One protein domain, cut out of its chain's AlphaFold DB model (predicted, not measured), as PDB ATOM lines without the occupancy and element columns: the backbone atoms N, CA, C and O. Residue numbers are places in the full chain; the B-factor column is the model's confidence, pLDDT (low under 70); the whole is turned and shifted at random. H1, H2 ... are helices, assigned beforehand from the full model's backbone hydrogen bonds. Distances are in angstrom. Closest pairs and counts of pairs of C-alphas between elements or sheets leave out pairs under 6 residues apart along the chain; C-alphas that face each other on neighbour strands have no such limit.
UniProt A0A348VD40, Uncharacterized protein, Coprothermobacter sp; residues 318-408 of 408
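AT A GLANCE: This is residues 318 to 408 of the 408 residues of an uncharacterized protein of Coprothermobacter sp (UniProt A0A348VD40). Five helices make a small globule with H3 in its middle, H1 and H5 packed on H3, and H2 bridging H1 to the H4 and H5 hairpin. A tail after H5 loops back toward H1 and holds short H6. The printed part has 91 residues, six named helices and no named strand: all helix, compact, radius of gyration of the C-alphas 12.6 A, spanning 37 by 31 by 26 A.

IN THESE COORDINATES: H1, residues 318 to 331, begins at C-alpha (17.536, 60.318, 17.105) and measures 20.0 A. H2 is 335 to 341, H3 349 to 363 with 20.9 A, H4 368 to 376, H5 379 to 390. H6, 401 to 404, ends at C-alpha (34.915, 49.593, 15.007).

HOW THE PARTS SIT: H1 touches H3 at a shallow tilt of 31 degrees, closest C-alphas Ile 326 and Met 356, 6.5 A. H3 touches H5 at a steep 57 degrees, closest C-alphas Glu 353 and Val 384, 5.2 A. H6 is near H1. In H1 to H5 every O i to N i+4 pair is within hydrogen-bond range; H6 is too short for one.

THE WHOLE: The printed part has no cut and no long link. Residues 363 to 367 and 391 to 408 have pLDDT under 70.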
ATOM      1  N   THR A 318      17.326  61.163  15.925       86.44
ATOM      2  CA  THR A 318      17.536  60.318  17.105       86.44
ATOM      3  C   THR A 318      18.159  58.970  16.739       86.44
ATOM      4  O   THR A 318      18.910  58.396  17.527       86.44
ATOM      5  N   LEU A 319      17.916  58.481  15.522       86.06
ATOM      6  CA  LEU A 319      18.382  57.177  15.070       86.06
ATOM      7  C   LEU A 319      19.911  57.107  15.026       86.06
ATOM      8  O   LEU A 319      20.506  56.129  15.481       86.06
ATOM      9  N   LEU A 320      20.553  58.149  14.493       84.44
ATOM     10  CA  LEU A 320      22.011  58.233  14.429       84.44
ATOM     11  C   LEU A 320      22.639  58.248  15.831       84.44
ATOM     12  O   LEU A 320      23.628  57.553  16.069       84.44
ATOM     13  N   ILE A 321      22.039  58.991  16.764       88.50
ATOM     14  CA  ILE A 321      22.508  59.075  18.153       88.50
ATOM     15  C   ILE A 321      22.398  57.709  18.839       88.50
ATOM     16  O   ILE A 321      23.360  57.261  19.460       88.50
ATOM     17  N   LEU A 322      21.265  57.018  18.684       91.00
ATOM     18  CA  LEU A 322      21.063  55.684  19.253       91.00
ATOM     19  C   LEU A 322      22.064  54.665  18.702       91.00
ATOM     20  O   LEU A 322      22.615  53.885  19.475       91.00
ATOM     21  N   LYS A 323      22.359  54.699  17.395       88.69
ATOM     22  CA  LYS A 323      23.389  53.836  16.789       88.69
ATOM     23  C   LYS A 323      24.753  54.034  17.442       88.69
ATOM     24  O   LYS A 323      25.399  53.053  17.801       88.69
ATOM     25  N   GLN A 324      25.180  55.285  17.620       87.12
ATOM     26  CA  GLN A 324      26.465  55.592  18.251       87.12
ATOM     27  C   GLN A 324      26.485  55.185  19.728       87.12
ATOM     28  O   GLN A 324      27.454  54.577  20.179       87.12
ATOM     29  N   LEU A 325      25.406  55.458  20.464       90.50
ATOM     30  CA  LEU A 325      25.270  55.084  21.870       90.50
ATOM     31  C   LEU A 325      25.366  53.565  22.065       90.50
ATOM     32  O   LEU A 325      26.144  53.094  22.894       90.50
ATOM     33  N   ILE A 326      24.638  52.796  21.250       91.06
ATOM     34  CA  ILE A 326      24.660  51.330  21.275       91.06
ATOM     35  C   ILE A 326      26.050  50.810  20.909       91.06
ATOM     36  O   ILE A 326      26.612  50.008  21.656       91.06
ATOM     37  N   ALA A 327      26.645  51.296  19.816       86.38
ATOM     38  CA  ALA A 327      27.972  50.866  19.380       86.38
ATOM     39  C   ALA A 327      29.041  51.091  20.463       86.38
ATOM     40  O   ALA A 327      29.837  50.191  20.742       86.38
ATOM     41  N   VAL A 328      29.033  52.257  21.120       85.19
ATOM     42  CA  VAL A 328      29.981  52.553  22.202       85.19
ATOM     43  C   VAL A 328      29.698  51.710  23.448       85.19
ATOM     44  O   VAL A 328      30.641  51.177  24.030       85.19
ATOM     45  N   SER A 329      28.430  51.516  23.828       88.62
ATOM     46  CA  SER A 329      28.075  50.672  24.981       88.62
ATOM     47  C   SER A 329      28.536  49.221  24.809       88.62
ATOM     48  O   SER A 329      29.029  48.609  25.752       88.62
ATOM     49  N   ILE A 330      28.466  48.696  23.582       87.88
ATOM     50  CA  ILE A 330      28.974  47.370  23.228       87.88
ATOM     51  C   ILE A 330      30.500  47.345  23.289       87.88
ATOM     52  O   ILE A 330      31.066  46.431  23.883       87.88
ATOM     53  N   LYS A 331      31.175  48.355  22.719       84.62
ATOM     54  CA  LYS A 331      32.646  48.461  22.744       84.62
ATOM     55  C   LYS A 331      33.199  48.504  24.174       84.62
ATOM     56  O   LYS A 331      34.283  47.981  24.416       84.62
ATOM     57  N   LEU A 332      32.472  49.130  25.098       83.50
ATOM     58  CA  LEU A 332      32.838  49.250  26.511       83.50
ATOM     59  C   LEU A 332      32.297  48.105  27.394       83.50
ATOM     60  O   LEU A 332      32.612  48.086  28.578       83.50
ATOM     61  N   ASP A 333      31.513  47.173  26.837       87.31
ATOM     62  CA  ASP A 333      30.786  46.108  27.558       87.31
ATOM     63  C   ASP A 333      29.910  46.621  28.726       87.31
ATOM     64  O   ASP A 333      29.831  46.000  29.780       87.31
ATOM     65  N   ILE A 334      29.234  47.757  28.515       88.62
ATOM     66  CA  ILE A 334      28.263  48.388  29.443       88.62
ATOM     67  C   ILE A 334      26.845  48.436  28.852       88.62
ATOM     68  O   ILE A 334      26.020  49.292  29.169       88.62
ATOM     69  N   TRP A 335      26.575  47.573  27.880       91.12
ATOM     70  CA  TRP A 335      25.323  47.572  27.129       91.12
ATOM     71  C   TRP A 335      24.113  47.139  27.974       91.12
ATOM     72  O   TRP A 335      22.974  47.460  27.639       91.12
ATOM     73  N   ASP A 336      24.345  46.422  29.069       91.81
ATOM     74  CA  ASP A 336      23.351  46.116  30.095       91.81
ATOM     75  C   ASP A 336      22.934  47.378  30.853       91.81
ATOM     76  O   ASP A 336      21.737  47.639  30.970       91.81
ATOM     77  N   GLU A 337      23.896  48.203  31.264       92.88
ATOM     78  CA  GLU A 337      23.629  49.512  31.876       92.88
ATOM     79  C   GLU A 337      22.851  50.432  30.925       92.88
ATOM     80  O   GLU A 337      21.940  51.148  31.349       92.88
ATOM     81  N   LEU A 338      23.137  50.368  29.617       93.38
ATOM     82  CA  LEU A 338      22.349  51.081  28.608       93.38
ATOM     83  C   LEU A 338      20.884  50.641  28.645       93.38
ATOM     84  O   LEU A 338      20.001  51.487  28.738       93.38
ATOM     85  N   ILE A 339      20.621  49.333  28.610       92.56
ATOM     86  CA  ILE A 339      19.255  48.786  28.650       92.56
ATOM     87  C   ILE A 339      18.537  49.167  29.949       92.56
ATOM     88  O   ILE A 339      17.347  49.476  29.907       92.56
ATOM     89  N   LEU A 340      19.237  49.156  31.086       92.38
ATOM     90  CA  LEU A 340      18.679  49.548  32.384       92.38
ATOM     91  C   LEU A 340      18.322  51.040  32.456       92.38
ATOM     92  O   LEU A 340      17.427  51.412  33.212       92.38
ATOM     93  N   SER A 341      18.996  51.878  31.667       91.56
ATOM     94  CA  SER A 341      18.853  53.338  31.701       91.56
ATOM     95  C   SER A 341      17.826  53.893  30.707       91.56
ATOM     96  O   SER A 341      17.481  55.078  30.772       91.56
ATOM     97  N   VAL A 342      17.338  53.084  29.761       91.31
ATOM     98  CA  VAL A 342      16.316  53.526  28.800       91.31
ATOM     99  C   VAL A 342      14.964  53.677  29.517       91.31
ATOM    100  O   VAL A 342      14.581  52.802  30.288       91.31
ATOM    101  N   PRO A 343      14.216  54.770  29.288       86.88
ATOM    102  CA  PRO A 343      12.884  54.920  29.857       86.88
ATOM    103  C   PRO A 343      11.836  54.147  29.039       86.88
ATOM    104  O   PRO A 343      11.840  54.185  27.807       86.88
ATOM    105  N   ASP A 344      10.905  53.491  29.734       84.38
ATOM    106  CA  ASP A 344       9.847  52.659  29.132       84.38
ATOM    107  C   ASP A 344       8.890  53.444  28.207       84.38
ATOM    108  O   ASP A 344       8.211  52.853  27.369       84.38
ATOM    109  N   ASP A 345       8.819  54.771  28.351       85.44
ATOM    110  CA  ASP A 345       7.961  55.677  27.579       85.44
ATOM    111  C   ASP A 345       8.721  56.481  26.505       85.44
ATOM    112  O   ASP A 345       8.169  57.423  25.928       85.44
ATOM    113  N   ALA A 346       9.973  56.111  26.201       86.19
ATOM    114  CA  ALA A 346      10.763  56.771  25.166       86.19
ATOM    115  C   ALA A 346      10.042  56.755  23.800       86.19
ATOM    116  O   ALA A 346       9.712  55.681  23.287       86.19
ATOM    117  N   PRO A 347       9.887  57.910  23.119       85.56
ATOM    118  CA  PRO A 347       9.251  57.963  21.798       85.56
ATOM    119  C   PRO A 347      10.051  57.212  20.720       85.56
ATOM    120  O   PRO A 347       9.505  56.836  19.687       85.56
ATOM    121  N   TRP A 348      11.338  56.974  20.975       88.00
ATOM    122  CA  TRP A 348      12.289  56.269  20.117       88.00
ATOM    123  C   TRP A 348      12.569  54.824  20.578       88.00
ATOM    124  O   TRP A 348      13.475  54.178  20.052       88.00
ATOM    125  N   LEU A 349      11.800  54.288  21.540       88.00
ATOM    126  CA  LEU A 349      12.006  52.940  22.096       88.00
ATOM    127  C   LEU A 349      11.985  51.847  21.016       88.00
ATOM    128  O   LEU A 349      12.815  50.941  21.044       88.00
ATOM    129  N   GLY A 350      11.080  51.968  20.038       85.44
ATOM    130  CA  GLY A 350      10.983  51.038  18.910       85.44
ATOM    131  C   GLY A 350      12.249  51.003  18.044       85.44
ATOM    132  O   GLY A 350      12.674  49.941  17.593       85.44
ATOM    133  N   ASP A 351      12.899  52.148  17.830       87.44
ATOM    134  CA  ASP A 351      14.166  52.201  17.094       87.44
ATOM    135  C   ASP A 351      15.309  51.618  17.931       87.44
ATOM    136  O   ASP A 351      16.121  50.842  17.420       87.44
ATOM    137  N   PHE A 352      15.335  51.927  19.232       90.50
ATOM    138  CA  PHE A 352      16.313  51.380  20.170       90.50
ATOM    139  C   PHE A 352      16.263  49.850  20.228       90.50
ATOM    140  O   PHE A 352      17.294  49.211  20.025       90.50
ATOM    141  N   GLU A 353      15.090  49.243  20.448       88.00
ATOM    142  CA  GLU A 353      14.974  47.780  20.562       88.00
ATOM    143  C   GLU A 353      15.403  47.065  19.274       88.00
ATOM    144  O   GLU A 353      16.002  45.989  19.336       88.00
ATOM    145  N   ASN A 354      15.155  47.678  18.109       85.31
ATOM    146  CA  ASN A 354      15.564  47.141  16.815       85.31
ATOM    147  C   ASN A 354      17.089  47.162  16.666       85.31
ATOM    148  O   ASN A 354      17.690  46.116  16.405       85.31
ATOM    149  N   ILE A 355      17.719  48.323  16.874       87.25
ATOM    150  CA  ILE A 355      19.174  48.474  16.734       87.25
ATOM    151  C   ILE A 355      19.900  47.615  17.774       87.25
ATOM    152  O   ILE A 355      20.853  46.913  17.440       87.25
ATOM    153  N   MET A 356      19.435  47.638  19.025       89.50
ATOM    154  CA  MET A 356      20.065  46.927  20.133       89.50
ATOM    155  C   MET A 356      19.986  45.408  19.946       89.50
ATOM    156  O   MET A 356      20.985  44.714  20.115       89.50
ATOM    157  N   SER A 357      18.827  44.886  19.523       86.69
ATOM    158  CA  SER A 357      18.672  43.467  19.178       86.69
ATOM    159  C   SER A 357      19.654  43.045  18.085       86.69
ATOM    160  O   SER A 357      20.300  42.003  18.204       86.69
ATOM    161  N   ASP A 358      19.762  43.821  17.006       82.88
ATOM    162  CA  ASP A 358      20.636  43.466  15.887       82.88
ATOM    163  C   ASP A 358      22.116  43.554  16.265       82.88
ATOM    164  O   ASP A 358      22.886  42.655  15.927       82.88
ATOM    165  N   ALA A 359      22.502  44.562  17.045       83.75
ATOM    166  CA  ALA A 359      23.866  44.697  17.536       83.75
ATOM    167  C   ALA A 359      24.246  43.550  18.492       83.75
ATOM    168  O   ALA A 359      25.306  42.940  18.342       83.75
ATOM    169  N   LEU A 360      23.355  43.166  19.415       84.94
ATOM    170  CA  LEU A 360      23.591  42.031  20.308       84.94
ATOM    171  C   LEU A 360      23.628  40.685  19.568       84.94
ATOM    172  O   LEU A 360      24.389  39.809  19.973       84.94
ATOM    173  N   LYS A 361      22.879  40.506  18.467       78.88
ATOM    174  CA  LYS A 361      22.977  39.305  17.608       78.88
ATOM    175  C   LYS A 361      24.356  39.142  16.982       78.88
ATOM    176  O   LYS A 361      24.820  38.018  16.829       78.88
ATOM    177  N   VAL A 362      25.024  40.238  16.627       72.44
ATOM    178  CA  VAL A 362      26.404  40.177  16.114       72.44
ATOM    179  C   VAL A 362      27.366  39.676  17.201       72.44
ATOM    180  O   VAL A 362      28.319  38.964  16.896       72.44
ATOM    181  N   LEU A 363      27.073  39.958  18.475       68.31
ATOM    182  CA  LEU A 363      27.822  39.441  19.626       68.31
ATOM    183  C   LEU A 363      27.448  37.995  20.016       68.31
ATOM    184  O   LEU A 363      28.166  37.390  20.813       68.31
ATOM    185  N   GLN A 364      26.360  37.415  19.478       59.12
ATOM    186  CA  GLN A 364      25.804  36.088  19.837       59.12
ATOM    187  C   GLN A 364      26.653  34.878  19.382       59.12
ATOM    188  O   GLN A 364      26.134  33.822  19.024       59.12
ATOM    189  N   GLY A 365      27.979  34.967  19.456       53.53
ATOM    190  CA  GLY A 365      28.841  33.784  19.410       53.53
ATOM    191  C   GLY A 365      28.742  32.892  20.662       53.53
ATOM    192  O   GLY A 365      29.259  31.778  20.645       53.53
ATOM    193  N   SER A 366      28.099  33.346  21.748       49.91
ATOM    194  CA  SER A 366      28.034  32.650  23.042       49.91
ATOM    195  C   SER A 366      26.639  32.771  23.670       49.91
ATOM    196  O   SER A 366      26.005  33.820  23.589       49.91
ATOM    197  N   GLY A 367      26.136  31.715  24.316       61.59
ATOM    198  CA  GLY A 367      24.845  31.732  25.026       61.59
ATOM    199  C   GLY A 367      24.758  32.742  26.186       61.59
ATOM    200  O   GLY A 367      23.687  32.913  26.762       61.59
ATOM    201  N   ASP A 368      25.849  33.441  26.502       74.88
ATOM    202  CA  ASP A 368      25.966  34.352  27.636       74.88
ATOM    203  C   ASP A 368      25.178  35.657  27.440       74.88
ATOM    204  O   ASP A 368      24.633  36.182  28.409       74.88
ATOM    205  N   THR A 369      25.023  36.160  26.209       82.38
ATOM    206  CA  THR A 369      24.264  37.402  25.945       82.38
ATOM    207  C   THR A 369      22.768  37.236  26.227       82.38
ATOM    208  O   THR A 369      22.154  38.099  26.850       82.38
ATOM    209  N   GLU A 370      22.170  36.110  25.818       82.31
ATOM    210  CA  GLU A 370      20.752  35.831  26.096       82.31
ATOM    211  C   GLU A 370      20.496  35.618  27.590       82.31
ATOM    212  O   GLU A 370      19.473  36.066  28.109       82.31
ATOM    213  N   ILE A 371      21.433  34.964  28.286       83.94
ATOM    214  CA  ILE A 371      21.360  34.750  29.735       83.94
ATOM    215  C   ILE A 371      21.493  36.086  30.474       83.94
ATOM    216  O   ILE A 371      20.672  36.374  31.345       83.94
ATOM    217  N   ARG A 372      22.470  36.931  30.107       87.25
ATOM    218  CA  ARG A 372      22.634  38.284  30.671       87.25
ATOM    219  C   ARG A 372      21.360  39.112  30.486       87.25
ATOM    220  O   ARG A 372      20.851  39.639  31.467       87.25
ATOM    221  N   LEU A 373      20.785  39.144  29.280       87.00
ATOM    222  CA  LEU A 373      19.524  39.851  28.998       87.00
ATOM    223  C   LEU A 373      18.339  39.339  29.825       87.00
ATOM    224  O   LEU A 373      17.560  40.138  30.351       87.00
ATOM    225  N   ALA A 374      18.194  38.015  29.936       86.12
ATOM    226  CA  ALA A 374      17.131  37.401  30.726       86.12
ATOM    227  C   ALA A 374      17.266  37.742  32.219       86.12
ATOM    228  O   ALA A 374      16.259  37.970  32.887       86.12
ATOM    229  N   ASN A 375      18.498  37.831  32.726       90.06
ATOM    230  CA  ASN A 375      18.780  38.160  34.122       90.06
ATOM    231  C   ASN A 375      18.519  39.636  34.472       90.06
ATOM    232  O   ASN A 375      18.278  39.920  35.643       90.06
ATOM    233  N   LEU A 376      18.526  40.560  33.499       90.12
ATOM    234  CA  LEU A 376      18.157  41.966  33.741       90.12
ATOM    235  C   LEU A 376      16.686  42.111  34.156       90.12
ATOM    236  O   LEU A 376      16.357  42.972  34.965       90.12
ATOM    237  N   GLY A 377      15.799  41.266  33.617       85.81
ATOM    238  CA  GLY A 377      14.397  41.185  34.035       85.81
ATOM    239  C   GLY A 377      13.558  42.458  33.845       85.81
ATOM    240  O   GLY A 377      12.491  42.557  34.451       85.81
ATOM    241  N   THR A 378      13.995  43.421  33.026       88.00
ATOM    242  CA  THR A 378      13.267  44.678  32.786       88.00
ATOM    243  C   THR A 378      12.301  44.558  31.600       88.00
ATOM    244  O   THR A 378      12.474  43.687  30.740       88.00
ATOM    245  N   PRO A 379      11.266  45.418  31.504       87.12
ATOM    246  CA  PRO A 379      10.401  45.468  30.322       87.12
ATOM    247  C   PRO A 379      11.205  45.615  29.022       87.12
ATOM    248  O   PRO A 379      10.963  44.892  28.057       87.12
ATOM    249  N   ILE A 380      12.230  46.469  29.037       88.12
ATOM    250  CA  ILE A 380      13.093  46.745  27.886       88.12
ATOM    251  C   ILE A 380      13.986  45.552  27.544       88.12
ATOM    252  O   ILE A 380      14.081  45.184  26.373       88.12
ATOM    253  N   SER A 381      14.598  44.885  28.533       89.38
ATOM    254  CA  SER A 381      15.424  43.703  28.253       89.38
ATOM    255  C   SER A 381      14.592  42.562  27.661       89.38
ATOM    256  O   SER A 381      15.054  41.861  26.757       89.38
ATOM    257  N   ASN A 382      13.335  42.423  28.095       86.62
ATOM    258  CA  ASN A 382      12.385  41.472  27.526       86.62
ATOM    259  C   ASN A 382      12.017  41.808  26.074       86.62
ATOM    260  O   ASN A 382      11.981  40.897  25.246       86.62
ATOM    261  N   LEU A 383      11.778  43.084  25.750       86.50
ATOM    262  CA  LEU A 383      11.509  43.534  24.379       86.50
ATOM    263  C   LEU A 383      12.690  43.230  23.446       86.50
ATOM    264  O   LEU A 383      12.514  42.579  22.412       86.50
ATOM    265  N   VAL A 384      13.909  43.594  23.862       86.50
ATOM    266  CA  VAL A 384      15.144  43.303  23.117       86.50
ATOM    267  C   VAL A 384      15.311  41.793  22.914       86.50
ATOM    268  O   VAL A 384      15.507  41.340  21.786       86.50
ATOM    269  N   LEU A 385      15.158  40.982  23.968       87.06
ATOM    270  CA  LEU A 385      15.296  39.522  23.893       87.06
ATOM    271  C   LEU A 385      14.236  38.867  22.990       87.06
ATOM    272  O   LEU A 385      14.546  37.941  22.235       87.06
ATOM    273  N   GLN A 386      12.985  39.332  23.045       84.00
ATOM    274  CA  GLN A 386      11.920  38.848  22.163       84.00
ATOM    275  C   GLN A 386      12.240  39.154  20.702       84.00
ATOM    276  O   GLN A 386      12.138  38.263  19.857       84.00
ATOM    277  N   ARG A 387      12.694  40.378  20.413       80.62
ATOM    278  CA  ARG A 387      13.089  40.805  19.065       80.62
ATOM    279  C   ARG A 387      14.304  40.041  18.545       80.62
ATOM    280  O   ARG A 387      14.385  39.721  17.350       80.62
ATOM    281  N   MET A 388      15.216  39.682  19.448       80.75
ATOM    282  CA  MET A 388      16.346  38.829  19.117       80.75
ATOM    283  C   MET A 388      15.890  37.444  18.648       80.75
ATOM    284  O   MET A 388      16.314  36.988  17.585       80.75
ATOM    285  N   LYS A 389      14.957  36.823  19.379       79.69
ATOM    286  CA  LYS A 389      14.422  35.481  19.090       79.69
ATOM    287  C   LYS A 389      13.454  35.434  17.908       79.69
ATOM    288  O   LYS A 389      13.419  34.439  17.191       79.69
ATOM    289  N   SER A 390      12.664  36.485  17.692       71.06
ATOM    290  CA  SER A 390      11.590  36.493  16.690       71.06
ATOM    291  C   SER A 390      12.071  36.732  15.256       71.06
ATOM    292  O   SER A 390      11.255  36.677  14.338       71.06
ATOM    293  N   GLY A 391      13.359  37.037  15.046       58.84
ATOM    294  CA  GLY A 391      13.927  37.223  13.708       58.84
ATOM    295  C   GLY A 391      13.214  38.301  12.885       58.84
ATOM    296  O   GLY A 391      12.966  38.085  11.701       58.84
ATOM    297  N   GLY A 392      12.847  39.427  13.516       54.00
ATOM    298  CA  GLY A 392      12.166  40.546  12.850       54.00
ATOM    299  C   GLY A 392      12.857  40.983  11.552       54.00
ATOM    300  O   GLY A 392      14.047  40.730  11.360       54.00
ATOM    301  N   THR A 393      12.095  41.605  10.645       45.12
ATOM    302  CA  THR A 393      12.534  41.989   9.295       45.12
ATOM    303  C   THR A 393      13.896  42.682   9.339       45.12
ATOM    304  O   THR A 393      13.999  43.809   9.820       45.12
ATOM    305  N   ARG A 394      14.944  42.000   8.857       47.28
ATOM    306  CA  ARG A 394      16.298  42.559   8.782       47.28
ATOM    307  C   ARG A 394      16.271  43.782   7.878       47.28
ATOM    308  O   ARG A 394      15.983  43.655   6.687       47.28
ATOM    309  N   VAL A 395      16.601  44.951   8.414       47.25
ATOM    310  CA  VAL A 395      16.916  46.101   7.570       47.25
ATOM    311  C   VAL A 395      18.368  45.911   7.122       47.25
ATOM    312  O   VAL A 395      19.302  46.095   7.892       47.25
ATOM    313  N   ASN A 396      18.551  45.422   5.894       40.56
ATOM    314  CA  ASN A 396      19.792  44.835   5.356       40.56
ATOM    315  C   ASN A 396      21.010  45.785   5.180       40.56
ATOM    316  O   ASN A 396      21.905  45.464   4.410       40.56
ATOM    317  N   GLU A 397      21.108  46.916   5.881       43.00
ATOM    318  CA  GLU A 397      22.190  47.911   5.669       43.00
ATOM    319  C   GLU A 397      22.769  48.540   6.957       43.00
ATOM    320  O   GLU A 397      23.335  49.628   6.916       43.00
ATOM    321  N   TRP A 398      22.591  47.931   8.132       49.81
ATOM    322  CA  TRP A 398      22.668  48.716   9.378       49.81
ATOM    323  C   TRP A 398      23.915  48.550  10.235       49.81
ATOM    324  O   TRP A 398      24.124  49.386  11.108       49.81
ATOM    325  N   PHE A 399      24.731  47.522  10.016       45.28
ATOM    326  CA  PHE A 399      25.911  47.274  10.841       45.28
ATOM    327  C   PHE A 399      27.087  46.930   9.935       45.28
ATOM    328  O   PHE A 399      27.213  45.796   9.474       45.28
ATOM    329  N   ASP A 400      27.915  47.929   9.641       43.31
ATOM    330  CA  ASP A 400      29.211  47.703   9.015       43.31
ATOM    331  C   ASP A 400      30.245  47.476  10.134       43.31
ATOM    332  O   ASP A 400      30.480  48.376  10.944       43.31
ATOM    333  N   PRO A 401      30.871  46.287  10.226       40.59
ATOM    334  CA  PRO A 401      31.923  46.014  11.204       40.59
ATOM    335  C   PRO A 401      33.118  46.979  11.122       40.59
ATOM    336  O   PRO A 401      33.886  47.071  12.079       40.59
ATOM    337  N   THR A 402      33.287  47.713  10.014       42.88
ATOM    338  CA  THR A 402      34.324  48.749   9.871       42.88
ATOM    339  C   THR A 402      34.102  49.967  10.772       42.88
ATOM    340  O   THR A 402      35.058  50.691  11.042       42.88
ATOM    341  N   TRP A 403      32.905  50.144  11.350       43.69
ATOM    342  CA  TRP A 403      32.611  51.183  12.353       43.69
ATOM    343  C   TRP A 403      33.391  51.022  13.668       43.69
ATOM    344  O   TRP A 403      33.406  51.927  14.497       43.69
ATOM    345  N   PHE A 404      34.029  49.866  13.874       40.94
ATOM    346  CA  PHE A 404      34.915  49.593  15.007       40.94
ATOM    347  C   PHE A 404      36.397  49.765  14.664       40.94
ATOM    348  O   PHE A 404      37.239  49.519  15.530       40.94
ATOM    349  N   SER A 405      36.734  50.149  13.428       34.81
ATOM    350  CA  SER A 405      38.121  50.430  13.075       34.81
ATOM    351  C   SER A 405      38.567  51.728  13.748       34.81
ATOM    352  O   SER A 405      37.848  52.722  13.755       34.81
ATOM    353  N   ASP A 406      39.763  51.718  14.334       39.44
ATOM    354  CA  ASP A 406      40.362  52.906  14.954       39.44
ATOM    355  C   ASP A 406      40.769  53.981  13.916       39.44
ATOM    356  O   ASP A 406      41.402  54.972  14.283       39.44
ATOM    357  N   GLU A 407      40.432  53.786  12.634       30.05
ATOM    358  CA  GLU A 407      40.822  54.655  11.521       30.05
ATOM    359  C   GLU A 407      39.761  55.675  11.079       30.05
ATOM    360  O   GLU A 407      40.114  56.526  10.272       30.05
ATOM    361  N   ASP A 408      38.551  55.703  11.656       31.36
ATOM    362  CA  ASP A 408      37.603  56.826  11.478       31.36
ATOM    363  C   ASP A 408      36.791  57.150  12.756       31.36
ATOM    364  O   ASP A 408      35.631  56.695  12.892       31.36
TER     365      ASP A 408